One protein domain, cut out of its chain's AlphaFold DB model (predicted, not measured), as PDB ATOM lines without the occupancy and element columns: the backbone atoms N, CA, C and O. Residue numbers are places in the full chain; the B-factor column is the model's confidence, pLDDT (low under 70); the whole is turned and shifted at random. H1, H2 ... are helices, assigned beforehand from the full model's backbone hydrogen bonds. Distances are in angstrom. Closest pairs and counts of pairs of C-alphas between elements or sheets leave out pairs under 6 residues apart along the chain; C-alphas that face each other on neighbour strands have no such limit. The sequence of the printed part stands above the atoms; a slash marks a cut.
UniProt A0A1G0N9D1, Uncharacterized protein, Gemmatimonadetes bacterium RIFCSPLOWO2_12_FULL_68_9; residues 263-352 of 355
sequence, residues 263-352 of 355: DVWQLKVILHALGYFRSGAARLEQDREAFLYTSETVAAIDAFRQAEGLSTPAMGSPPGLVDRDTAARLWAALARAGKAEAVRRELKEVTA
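AT A GLANCE: This is residues 263 to 352 of the 355 residues of an uncharacterized protein of Gemmatimonadetes bacterium RIFCSPLOWO2_12_FULL_68_9 (UniProt A0A1G0N9D1). One helix, H1, forms the core, and H2, H3 and H4 wrap round it in an arc, with H2 and H4 on opposite sides of it and H3 between them. The long link of residues 274 to 294 runs round the side of H1 that this arc leaves open, and a second long loop, residues 308 to 323, leads from H2 to H3. The printed part has 90 residues with four named helices, in the order H1, H2, H3, H4, and no named strand; its class is all helix. It is compact, with a radius of gyration of the C-alphas of 12.6 A, and spans 36 by 30 by 25 A.

IN THESE COORDINATES: Find C-alpha 295 at (46.842, -2.795, 21.441); from there H2, residues 295 to 307, runs 18.4 A. H3, residues 324 to 336, is equally long in residues and runs 18.5 A. Look back to C-alpha 263 at (40.096, 11.667, 18.939), where H1, residues 263 to 273, begins. H4, residues 340 to 350, ends at C-alpha 350, (44.995, 19.485, 22.704).

HOW THE PARTS SIT: Start at H1, the hub, which touches the three other helices. At Lys 268 it touches H2, the closest C-alphas being those of Lys 268 and Thr 297, 6.9 A apart, at a steep tilt of 57 degrees, the same way. H3 touches H1 with residues 330 to 334 alone, closest at the C-alphas of Ile 270 and Leu 330, 7.2 A apart; the shallow tilt of 33 degrees is only just short of steep. H4 touches H1 at a steep tilt of 40 degrees, opposite ways, with the C-alphas of Gln 266 and Leu 347 closest at 6.4 A. H2 and H4 are apart. In H1, H2, H3 and H4 every O i to N i+4 pair is within hydrogen-bond range.

THE WHOLE: The C-alphas of Met 315 and Ala 352 are the two farthest apart, at 37.0 A. The printed part has no cut; H1 to H2 and H2 to H3 are long links, H3 to H4 a tight one. Look for low model confidence at residues 348 to 352, where pLDDT is under 70.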
ATOM      1  N   ASP A 263      41.148  12.440  18.278       79.19
ATOM      2  CA  ASP A 263      40.096  11.667  18.939       79.19
ATOM      3  C   ASP A 263      40.650  10.433  19.672       79.19
ATOM      4  O   ASP A 263      40.273  10.187  20.818       79.19
ATOM      5  N   VAL A 264      41.614   9.720  19.079       85.81
ATOM      6  CA  VAL A 264      42.328   8.616  19.743       85.81
ATOM      7  C   VAL A 264      43.095   9.121  20.964       85.81
ATOM      8  O   VAL A 264      43.035   8.514  22.033       85.81
ATOM      9  N   TRP A 265      43.772  10.264  20.849       89.19
ATOM     10  CA  TRP A 265      44.440  10.866  22.002       89.19
ATOM     11  C   TRP A 265      43.449  11.304  23.089       89.19
ATOM     12  O   TRP A 265      43.664  11.017  24.266       89.19
ATOM     13  N   GLN A 266      42.332  11.938  22.713       87.38
ATOM     14  CA  GLN A 266      41.272  12.305  23.659       87.38
ATOM     15  C   GLN A 266      40.767  11.085  24.431       87.38
ATOM     16  O   GLN A 266      40.623  11.136  25.652       87.38
ATOM     17  N   LEU A 267      40.537   9.978  23.729       88.00
ATOM     18  CA  LEU A 267      40.123   8.725  24.337       88.00
ATOM     19  C   LEU A 267      41.150   8.216  25.359       88.00
ATOM     20  O   LEU A 267      40.759   7.857  26.467       88.00
ATOM     21  N   LYS A 268      42.451   8.234  25.035       92.06
ATOM     22  CA  LYS A 268      43.516   7.833  25.975       92.06
ATOM     23  C   LYS A 268      43.550   8.716  27.218       92.06
ATOM     24  O   LYS A 268      43.655   8.186  28.320       92.06
ATOM     25  N   VAL A 269      43.403  10.034  27.061       91.00
ATOM     26  CA  VAL A 269      43.315  10.981  28.187       91.00
ATOM     27  C   VAL A 269      42.119  10.655  29.081       91.00
ATOM     28  O   VAL A 269      42.263  10.569  30.300       91.00
ATOM     29  N   ILE A 270      40.949  10.400  28.489       90.31
ATOM     30  CA  ILE A 270      39.744  10.023  29.237       90.31
ATOM     31  C   ILE A 270      39.958   8.700  29.989       90.31
ATOM     32  O   ILE A 270      39.696   8.626  31.189       90.31
ATOM     33  N   LEU A 271      40.456   7.663  29.312       92.50
ATOM     34  CA  LEU A 271      40.711   6.352  29.918       92.50
ATOM     35  C   LEU A 271      41.762   6.437  31.028       92.50
ATOM     36  O   LEU A 271      41.614   5.782  32.056       92.50
ATOM     37  N   HIS A 272      42.786   7.272  30.863       93.50
ATOM     38  CA  HIS A 272      43.794   7.523  31.887       93.50
ATOM     39  C   HIS A 272      43.211   8.214  33.114       93.50
ATOM     40  O   HIS A 272      43.400   7.743  34.234       93.50
ATOM     41  N   ALA A 273      42.413   9.266  32.913       91.25
ATOM     42  CA  ALA A 273      41.718   9.947  33.999       91.25
ATOM     43  C   ALA A 273      40.774   9.004  34.770       91.25
ATOM     44  O   ALA A 273      40.575   9.172  35.977       91.25
ATOM     45  N   LEU A 274      40.214   7.999  34.093       92.00
ATOM     46  CA  LEU A 274      39.384   6.950  34.685       92.00
ATOM     47  C   LEU A 274      40.186   5.765  35.259       92.00
ATOM     48  O   LEU A 274      39.595   4.899  35.894       92.00
ATOM     49  N   GLY A 275      41.509   5.736  35.088       92.88
ATOM     50  CA  GLY A 275      42.393   4.700  35.630       92.88
ATOM     51  C   GLY A 275      42.544   3.441  34.764       92.88
ATOM     52  O   GLY A 275      43.187   2.492  35.202       92.88
ATOM     53  N   TYR A 276      42.000   3.431  33.545       92.00
ATOM     54  CA  TYR A 276      42.060   2.290  32.620       92.00
ATOM     55  C   TYR A 276      43.280   2.307  31.691       92.00
ATOM     56  O   TYR A 276      43.616   1.275  31.121       92.00
ATOM     57  N   PHE A 277      43.953   3.451  31.527       93.00
ATOM     58  CA  PHE A 277      45.103   3.590  30.625       93.00
ATOM     59  C   PHE A 277      46.294   4.244  31.335       93.00
ATOM     60  O   PHE A 277      46.165   5.350  31.855       93.00
ATOM     61  N   ARG A 278      47.452   3.566  31.383       92.12
ATOM     62  CA  ARG A 278      48.694   4.041  32.038       92.12
ATOM     63  C   ARG A 278      48.461   4.714  33.402       92.12
ATOM     64  O   ARG A 278      49.009   5.775  33.679       92.12
ATOM     65  N   SER A 279      47.632   4.119  34.260       88.00
ATOM     66  CA  SER A 279      47.186   4.722  35.530       88.00
ATOM     67  C   SER A 279      48.299   4.970  36.556       88.00
ATOM     68  O   SER A 279      48.094   5.729  37.499       88.00
ATOM     69  N   GLY A 280      49.478   4.368  36.367       85.56
ATOM     70  CA  GLY A 280      50.674   4.638  37.170       85.56
ATOM     71  C   GLY A 280      51.441   5.910  36.782       85.56
ATOM     72  O   GLY A 280      52.332   6.318  37.520       85.56
ATOM     73  N   ALA A 281      51.129   6.538  35.644       86.25
ATOM     74  CA  ALA A 281      51.748   7.796  35.236       86.25
ATOM     75  C   ALA A 281      51.017   8.996  35.863       86.25
ATOM     76  O   ALA A 281      49.796   8.996  35.971       86.25
ATOM     77  N   ALA A 282      51.751  10.046  36.241       83.19
ATOM     78  CA  ALA A 282      51.138  11.273  36.765       83.19
ATOM     79  C   ALA A 282      50.428  12.095  35.672       83.19
ATOM     80  O   ALA A 282      49.470  12.812  35.953       83.19
ATOM     81  N   ARG A 283      50.921  12.008  34.431       83.69
ATOM     82  CA  ARG A 283      50.349  12.638  33.240       83.69
ATOM     83  C   ARG A 283      50.709  11.804  32.015       83.69
ATOM     84  O   ARG A 283      51.776  11.192  31.984       83.69
ATOM     85  N   LEU A 284      49.848  11.806  31.002       87.81
ATOM     86  CA  LEU A 284      50.191  11.239  29.703       87.81
ATOM     87  C   LEU A 284      51.082  12.196  28.900       87.81
ATOM     88  O   LEU A 284      50.835  13.402  28.855       87.81
ATOM     89  N   GLU A 285      52.073  11.639  28.209       86.56
ATOM     90  CA  GLU A 285      52.934  12.366  27.273       86.56
ATOM     91  C   GLU A 285      52.537  12.077  25.821       86.56
ATOM     92  O   GLU A 285      52.091  10.975  25.493       86.56
ATOM     93  N   GLN A 286      52.708  13.066  24.939       85.12
ATOM     94  CA  GLN A 286      52.475  12.901  23.503       85.12
ATOM     95  C   GLN A 286      53.700  12.276  22.823       85.12
ATOM     96  O   GLN A 286      54.458  12.943  22.120       85.12
ATOM     97  N   ASP A 287      53.905  10.986  23.078       83.81
ATOM     98  CA  ASP A 287      54.918  10.170  22.412       83.81
ATOM     99  C   ASP A 287      54.530   9.828  20.951       83.81
ATOM    100  O   ASP A 287      53.506  10.269  20.420       83.81
ATOM    101  N   ARG A 288      55.360   9.028  20.266       79.12
ATOM    102  CA  ARG A 288      55.128   8.625  18.863       79.12
ATOM    103  C   ARG A 288      53.838   7.825  18.655       79.12
ATOM    104  O   ARG A 288      53.367   7.737  17.525       79.12
ATOM    105  N   GLU A 289      53.274   7.251  19.713       85.38
ATOM    106  CA  GLU A 289      52.067   6.431  19.668       85.38
ATOM    107  C   GLU A 289      50.846   7.138  20.260       85.38
ATOM    108  O   GLU A 289      49.751   6.569  20.273       85.38
ATOM    109  N   ALA A 290      50.991   8.376  20.734       85.38
ATOM    110  CA  ALA A 290      49.941   9.132  21.410       85.38
ATOM    111  C   ALA A 290      48.622   9.140  20.626       85.38
ATOM    112  O   ALA A 290      47.556   8.870  21.179       85.38
ATOM    113  N   PHE A 291      48.708   9.341  19.315       85.94
ATOM    114  CA  PHE A 291      47.554   9.395  18.423       85.94
ATOM    115  C   PHE A 291      47.221   8.052  17.770       85.94
ATOM    116  O   PHE A 291      46.243   7.985  17.040       85.94
ATOM    117  N   LEU A 292      48.011   6.999  17.997       88.62
ATOM    118  CA  LEU A 292      47.810   5.686  17.383       88.62
ATOM    119  C   LEU A 292      46.858   4.828  18.212       88.62
ATOM    120  O   LEU A 292      46.970   4.754  19.439       88.62
ATOM    121  N   TYR A 293      45.961   4.113  17.540       86.81
ATOM    122  CA  TYR A 293      45.102   3.121  18.174       86.81
ATOM    123  C   TYR A 293      45.879   1.828  18.436       86.81
ATOM    124  O   TYR A 293      45.923   0.918  17.610       86.81
ATOM    125  N   THR A 294      46.584   1.789  19.567       89.75
ATOM    126  CA  THR A 294      47.480   0.683  19.937       89.75
ATOM    127  C   THR A 294      46.729  -0.473  20.599       89.75
ATOM    128  O   THR A 294      45.617  -0.305  21.099       89.75
ATOM    129  N   SER A 295      47.361  -1.645  20.680       87.88
ATOM    130  CA  SER A 295      46.842  -2.795  21.441       87.88
ATOM    131  C   SER A 295      46.622  -2.474  22.925       87.88
ATOM    132  O   SER A 295      45.639  -2.921  23.509       87.88
ATOM    133  N   GLU A 296      47.482  -1.642  23.520       92.31
ATOM    134  CA  GLU A 296      47.305  -1.107  24.881       92.31
ATOM    135  C   GLU A 296      46.006  -0.286  24.996       92.31
ATOM    136  O   GLU A 296      45.252  -0.424  25.958       92.31
ATOM    137  N   THR A 297      45.711   0.530  23.979       90.12
ATOM    138  CA  THR A 297      44.493   1.354  23.914       90.12
ATOM    139  C   THR A 297      43.250   0.473  23.792       90.12
ATOM    140  O   THR A 297      42.283   0.673  24.522       90.12
ATOM    141  N   VAL A 298      43.300  -0.547  22.927       90.06
ATOM    142  CA  VAL A 298      42.238  -1.556  22.769       90.06
ATOM    143  C   VAL A 298      41.937  -2.251  24.100       90.06
ATOM    144  O   VAL A 298      40.780  -2.295  24.514       90.06
ATOM    145  N   ALA A 299      42.967  -2.715  24.813       91.50
ATOM    146  CA  ALA A 299      42.803  -3.385  26.101       91.50
ATOM    147  C   ALA A 299      42.159  -2.475  27.164       91.50
ATOM    148  O   ALA A 299      41.270  -2.914  27.896       91.50
ATOM    149  N   ALA A 300      42.557  -1.200  27.223       93.69
ATOM    150  CA  ALA A 300      41.972  -0.225  28.145       93.69
ATOM    151  C   ALA A 300      40.478   0.026  27.869       93.69
ATOM    152  O   ALA A 300      39.681   0.152  28.802       93.69
ATOM    153  N   ILE A 301      40.084   0.073  26.594       91.56
ATOM    154  CA  ILE A 301      38.684   0.256  26.183       91.56
ATOM    155  C   ILE A 301      37.855  -0.966  26.540       91.56
ATOM    156  O   ILE A 301      36.771  -0.815  27.098       91.56
ATOM    157  N   ASP A 302      38.353  -2.164  26.248       91.25
ATOM    158  CA  ASP A 302      37.633  -3.398  26.553       91.25
ATOM    159  C   ASP A 302      37.456  -3.573  28.071       91.25
ATOM    160  O   ASP A 302      36.366  -3.939  28.515       91.25
ATOM    161  N   ALA A 303      38.466  -3.207  28.871       93.25
ATOM    162  CA  ALA A 303      38.370  -3.177  30.331       93.25
ATOM    163  C   ALA A 303      37.319  -2.167  30.829       93.25
ATOM    164  O   ALA A 303      36.502  -2.497  31.692       93.25
ATOM    165  N   PHE A 304      37.289  -0.956  30.260       94.31
ATOM    166  CA  PHE A 304      36.263   0.042  30.576       94.31
ATOM    167  C   PHE A 304      34.855  -0.442  30.199       94.31
ATOM    168  O   PHE A 304      33.930  -0.368  31.007       94.31
ATOM    169  N   ARG A 305      34.683  -0.977  28.983       92.56
ATOM    170  CA  ARG A 305      33.402  -1.511  28.499       92.56
ATOM    171  C   ARG A 305      32.901  -2.631  29.401       92.56
ATOM    172  O   ARG A 305      31.732  -2.615  29.776       92.56
ATOM    173  N   GLN A 306      33.783  -3.548  29.795       92.75
ATOM    174  CA  GLN A 306      33.454  -4.615  30.734       92.75
ATOM    175  C   GLN A 306      32.961  -4.056  32.076       92.75
ATOM    176  O   GLN A 306      31.928  -4.498  32.575       92.75
ATOM    177  N   ALA A 307      33.661  -3.065  32.637       92.69
ATOM    178  CA  ALA A 307      33.297  -2.449  33.912       92.69
ATOM    179  C   ALA A 307      31.953  -1.697  33.861       92.69
ATOM    180  O   ALA A 307      31.210  -1.689  34.841       92.69
ATOM    181  N   GLU A 308      31.605  -1.109  32.715       92.25
ATOM    182  CA  GLU A 308      30.326  -0.414  32.505       92.25
ATOM    183  C   GLU A 308      29.188  -1.338  32.027       92.25
ATOM    184  O   GLU A 308      28.090  -0.856  31.724       92.25
ATOM    185  N   GLY A 309      29.429  -2.653  31.943       90.00
ATOM    186  CA  GLY A 309      28.443  -3.640  31.492       90.00
ATOM    187  C   GLY A 309      28.091  -3.537  30.003       90.00
ATOM    188  O   GLY A 309      26.998  -3.931  29.599       90.00
ATOM    189  N   LEU A 310      28.985  -2.975  29.187       87.06
ATOM    190  CA  LEU A 310      28.861  -2.935  27.733       87.06
ATOM    191  C   LEU A 310      29.360  -4.245  27.111       87.06
ATOM    192  O   LEU A 310      30.247  -4.907  27.646       87.06
ATOM    193  N   SER A 311      28.822  -4.592  25.940       81.81
ATOM    194  CA  SER A 311      29.260  -5.774  25.185       81.81
ATOM    195  C   SER A 311      30.759  -5.700  24.864       81.81
ATOM    196  O   SER A 311      31.254  -4.663  24.425       81.81
ATOM    197  N   THR A 312      31.487  -6.789  25.073       81.50
ATOM    198  CA  THR A 312      32.942  -6.898  24.860       81.50
ATOM    199  C   THR A 312      33.249  -7.897  23.737       81.50
ATOM    200  O   THR A 312      32.323  -8.528  23.212       81.50
ATOM    201  N   PRO A 313      34.525  -8.115  23.365       75.44
ATOM    202  CA  PRO A 313      34.893  -9.188  22.437       75.44
ATOM    203  C   PRO A 313      34.418 -10.577  22.848       75.44
ATOM    204  O   PRO A 313      34.001 -11.355  21.994       75.44
ATOM    205  N   ALA A 314      34.372 -10.861  24.152       74.69
ATOM    206  CA  ALA A 314      33.822 -12.113  24.672       74.69
ATOM    207  C   ALA A 314      32.317 -12.288  24.373       74.69
ATOM    208  O   ALA A 314      31.810 -13.405  24.399       74.69
ATOM    209  N   MET A 315      31.613 -11.194  24.070       74.19
ATOM    210  CA  MET A 315      30.186 -11.154  23.736       74.19
ATOM    211  C   MET A 315      29.928 -10.843  22.248       74.19
ATOM    212  O   MET A 315      28.778 -10.674  21.850       74.19
ATOM    213  N   GLY A 316      30.979 -10.786  21.419       74.00
ATOM    214  CA  GLY A 316      30.880 -10.624  19.964       74.00
ATOM    215  C   GLY A 316      31.069  -9.201  19.428       74.00
ATOM    216  O   GLY A 316      30.913  -8.989  18.226       74.00
ATOM    217  N   SER A 317      31.422  -8.219  20.266       79.25
ATOM    218  CA  SER A 317      31.792  -6.876  19.785       79.25
ATOM    219  C   SER A 317      33.246  -6.827  19.287       79.25
ATOM    220  O   SER A 317      34.091  -7.545  19.811       79.25
ATOM    221  N   PRO A 318      33.593  -5.976  18.305       84.06
ATOM    222  CA  PRO A 318      34.990  -5.774  17.925       84.06
ATOM    223  C   PRO A 318      35.855  -5.322  19.122       84.06
ATOM    224  O   PRO A 318      35.386  -4.490  19.905       84.06
ATOM    225  N   PRO A 319      37.099  -5.824  19.264       86.25
ATOM    226  CA  PRO A 319      38.052  -5.325  20.257       86.25
ATOM    227  C   PRO A 319      38.267  -3.825  20.129       86.25
ATOM    228  O   PRO A 319      38.507  -3.318  19.031       86.25
ATOM    229  N   GLY A 320      38.173  -3.119  21.254       85.94
ATOM    230  CA  GLY A 320      38.314  -1.673  21.288       85.94
ATOM    231  C   GLY A 320      37.209  -0.971  20.502       85.94
ATOM    232  O   GLY A 320      37.488  -0.037  19.764       85.94
ATOM    233  N   LEU A 321      35.952  -1.405  20.589       88.19
ATOM    234  CA  LEU A 321      34.848  -0.667  19.968       88.19
ATOM    235  C   LEU A 321      34.550   0.628  20.743       88.19
ATOM    236  O   LEU A 321      34.173   0.583  21.915       88.19
ATOM    237  N   VAL A 322      34.615   1.777  20.065       84.62
ATOM    238  CA  VAL A 322      34.141   3.071  20.588       84.62
ATOM    239  C   VAL A 322      32.994   3.569  19.722       84.62
ATOM    240  O   VAL A 322      33.176   4.261  18.725       84.62
ATOM    241  N   ASP A 323      31.788   3.172  20.102       82.62
ATOM    242  CA  ASP A 323      30.543   3.635  19.500       82.62
ATOM    243  C   ASP A 323      29.944   4.810  20.295       82.62
ATOM    244  O   ASP A 323      30.494   5.276  21.299       82.62
ATOM    245  N   ARG A 324      28.788   5.311  19.845       78.06
ATOM    246  CA  ARG A 324      28.093   6.428  20.502       78.06
ATOM    247  C   ARG A 324      27.767   6.129  21.972       78.06
ATOM    248  O   ARG A 324      27.854   7.040  22.793       78.06
ATOM    249  N   ASP A 325      27.399   4.889  22.297       84.19
ATOM    250  CA  ASP A 325      27.073   4.492  23.673       84.19
ATOM    251  C   ASP A 325      28.333   4.485  24.549       84.19
ATOM    252  O   ASP A 325      28.358   5.107  25.608       84.19
ATOM    253  N   THR A 326      29.436   3.922  24.053       85.12
ATOM    254  CA  THR A 326      30.744   3.950  24.732       85.12
ATOM    255  C   THR A 326      31.189   5.373  25.028       85.12
ATOM    256  O   THR A 326      31.566   5.681  26.157       85.12
ATOM    257  N   ALA A 327      31.098   6.263  24.038       84.19
ATOM    258  CA  ALA A 327      31.444   7.669  24.210       84.19
ATOM    259  C   ALA A 327      30.567   8.347  25.278       84.19
ATOM    260  O   ALA A 327      31.081   9.072  26.132       84.19
ATOM    261  N   ALA A 328      29.256   8.085  25.280       82.81
ATOM    262  CA  ALA A 328      28.349   8.615  26.294       82.81
ATOM    263  C   ALA A 328      28.684   8.086  27.701       82.81
ATOM    264  O   ALA A 328      28.725   8.863  28.659       82.81
ATOM    265  N   ARG A 329      28.992   6.788  27.827       90.25
ATOM    266  CA  ARG A 329      29.366   6.154  29.101       90.25
ATOM    267  C   ARG A 329      30.679   6.683  29.652       90.25
ATOM    268  O   ARG A 329      30.766   6.912  30.854       90.25
ATOM    269  N   LEU A 330      31.666   6.940  28.796       89.31
ATOM    270  CA  LEU A 330      32.940   7.550  29.189       89.31
ATOM    271  C   LEU A 330      32.721   8.919  29.847       89.31
ATOM    272  O   LEU A 330      33.225   9.184  30.939       89.31
ATOM    273  N   TRP A 331      31.900   9.773  29.231       88.19
ATOM    274  CA  TRP A 331      31.563  11.080  29.802       88.19
ATOM    275  C   TRP A 331      30.724  10.973  31.078       88.19
ATOM    276  O   TRP A 331      30.962  11.724  32.027       88.19
ATOM    277  N   ALA A 332      29.785  10.027  31.140       90.62
ATOM    278  CA  ALA A 332      29.012   9.766  32.350       90.62
ATOM    279  C   ALA A 332      29.910   9.286  33.506       90.62
ATOM    280  O   ALA A 332      29.759   9.758  34.632       90.62
ATOM    281  N   ALA A 333      30.877   8.407  33.234       93.25
ATOM    282  CA  ALA A 333      31.851   7.935  34.213       93.25
ATOM    283  C   ALA A 333      32.738   9.077  34.728       93.25
ATOM    284  O   ALA A 333      32.924   9.213  35.938       93.25
ATOM    285  N   LEU A 334      33.210   9.961  33.842       90.25
ATOM    286  CA  LEU A 334      33.952  11.162  34.239       90.25
ATOM    287  C   LEU A 334      33.124  12.105  35.119       90.25
ATOM    288  O   LEU A 334      33.663  12.691  36.059       90.25
ATOM    289  N   ALA A 335      31.832  12.261  34.822       90.69
ATOM    290  CA  ALA A 335      30.929  13.072  35.632       90.69
ATOM    291  C   ALA A 335      30.723  12.455  37.024       90.69
ATOM    292  O   ALA A 335      30.876  13.159  38.020       90.69
ATOM    293  N   ARG A 336      30.479  11.136  37.107       96.38
ATOM    294  CA  ARG A 336      30.393  10.402  38.386       96.38
ATOM    295  C   ARG A 336      31.674  10.523  39.211       96.38
ATOM    296  O   ARG A 336      31.604  10.635  40.428       96.38
ATOM    297  N   ALA A 337      32.831  10.535  38.552       92.88
ATOM    298  CA  ALA A 337      34.132  10.692  39.195       92.88
ATOM    299  C   ALA A 337      34.486  12.152  39.548       92.88
ATOM    300  O   ALA A 337      35.561  12.391  40.093       92.88
ATOM    301  N   GLY A 338      33.649  13.138  39.199       93.38
ATOM    302  CA  GLY A 338      33.947  14.562  39.403       93.38
ATOM    303  C   GLY A 338      35.107  15.097  38.547       93.38
ATOM    304  O   GLY A 338      35.640  16.165  38.833       93.38
ATOM    305  N   LYS A 339      35.512  14.374  37.493       92.00
ATOM    306  CA  LYS A 339      36.678  14.691  36.643       92.00
ATOM    307  C   LYS A 339      36.317  15.337  35.303       92.00
ATOM    308  O   LYS A 339      37.209  15.797  34.593       92.00
ATOM    309  N   ALA A 340      35.031  15.390  34.950       84.56
ATOM    310  CA  ALA A 340      34.575  15.832  33.628       84.56
ATOM    311  C   ALA A 340      35.101  17.222  33.223       84.56
ATOM    312  O   ALA A 340      35.639  17.369  32.129       84.56
ATOM    313  N   GLU A 341      35.006  18.226  34.098       86.69
ATOM    314  CA  GLU A 341      35.438  19.598  33.783       86.69
ATOM    315  C   GLU A 341      36.961  19.744  33.661       86.69
ATOM    316  O   GLU A 341      37.450  20.509  32.827       86.69
ATOM    317  N   ALA A 342      37.723  18.992  34.459       87.31
ATOM    318  CA  ALA A 342      39.180  18.968  34.361       87.31
ATOM    319  C   ALA A 342      39.621  18.366  33.020       87.31
ATOM    320  O   ALA A 342      40.402  18.984  32.297       87.31
ATOM    321  N   VAL A 343      39.031  17.227  32.641       86.50
ATOM    322  CA  VAL A 343      39.313  16.575  31.358       86.50
ATOM    323  C   VAL A 343      38.893  17.463  30.186       86.50
ATOM    324  O   VAL A 343      39.672  17.633  29.258       86.50
ATOM    325  N   ARG A 344      37.724  18.123  30.223       81.44
ATOM    326  CA  ARG A 344      37.323  19.077  29.162       81.44
ATOM    327  C   ARG A 344      38.354  20.183  28.943       81.44
ATOM    328  O   ARG A 344      38.592  20.572  27.801       81.44
ATOM    329  N   ARG A 345      38.948  20.697  30.022       83.44
ATOM    330  CA  ARG A 345      39.978  21.740  29.956       83.44
ATOM    331  C   ARG A 345      41.261  21.223  29.317       83.44
ATOM    332  O   ARG A 345      41.772  21.880  28.421       83.44
ATOM    333  N   GLU A 346      41.715  20.042  29.728       82.06
ATOM    334  CA  GLU A 346      42.879  19.382  29.131       82.06
ATOM    335  C   GLU A 346      42.657  19.094  27.641       82.06
ATOM    336  O   GLU A 346      43.493  19.437  26.809       82.06
ATOM    337  N   LEU A 347      41.490  18.554  27.271       78.62
ATOM    338  CA  LEU A 347      41.175  18.279  25.870       78.62
ATOM    339  C   LEU A 347      41.142  19.560  25.033       78.62
ATOM    340  O   LEU A 347      41.642  19.547  23.915       78.62
ATOM    341  N   LYS A 348      40.640  20.679  25.574       69.38
ATOM    342  CA  LYS A 348      40.606  21.974  24.875       69.38
ATOM    343  C   LYS A 348      41.999  22.471  24.466       69.38
ATOM    344  O   LYS A 348      42.121  23.104  23.420       69.38
ATOM    345  N   GLU A 349      43.024  22.196  25.270       64.81
ATOM    346  CA  GLU A 349      44.417  22.552  24.961       64.81
ATOM    347  C   GLU A 349      45.002  21.678  23.845       64.81
ATOM    348  O   GLU A 349      45.865  22.127  23.092       64.81
ATOM    349  N   VAL A 350      44.497  20.450  23.691       61.75
ATOM    350  CA  VAL A 350      44.995  19.485  22.704       61.75
ATOM    351  C   VAL A 350      44.217  19.519  21.385       61.75
ATOM    352  O   VAL A 350      44.794  19.337  20.315       61.75
ATOM    353  N   THR A 351      42.913  19.785  21.427       56.75
ATOM    354  CA  THR A 351      42.018  19.790  20.261       56.75
ATOM    355  C   THR A 351      41.817  21.189  19.692       56.75
ATOM    356  O   THR A 351      40.712  21.516  19.250       56.75
ATOM    357  N   ALA A 352      42.838  22.052  19.742       53.59
ATOM    358  CA  ALA A 352      42.759  23.364  19.109       53.59
ATOM    359  C   ALA A 352      42.300  23.172  17.657       53.59
ATOM    360  O   ALA A 352      42.965  22.483  16.883       53.59
TER     361      ALA A 352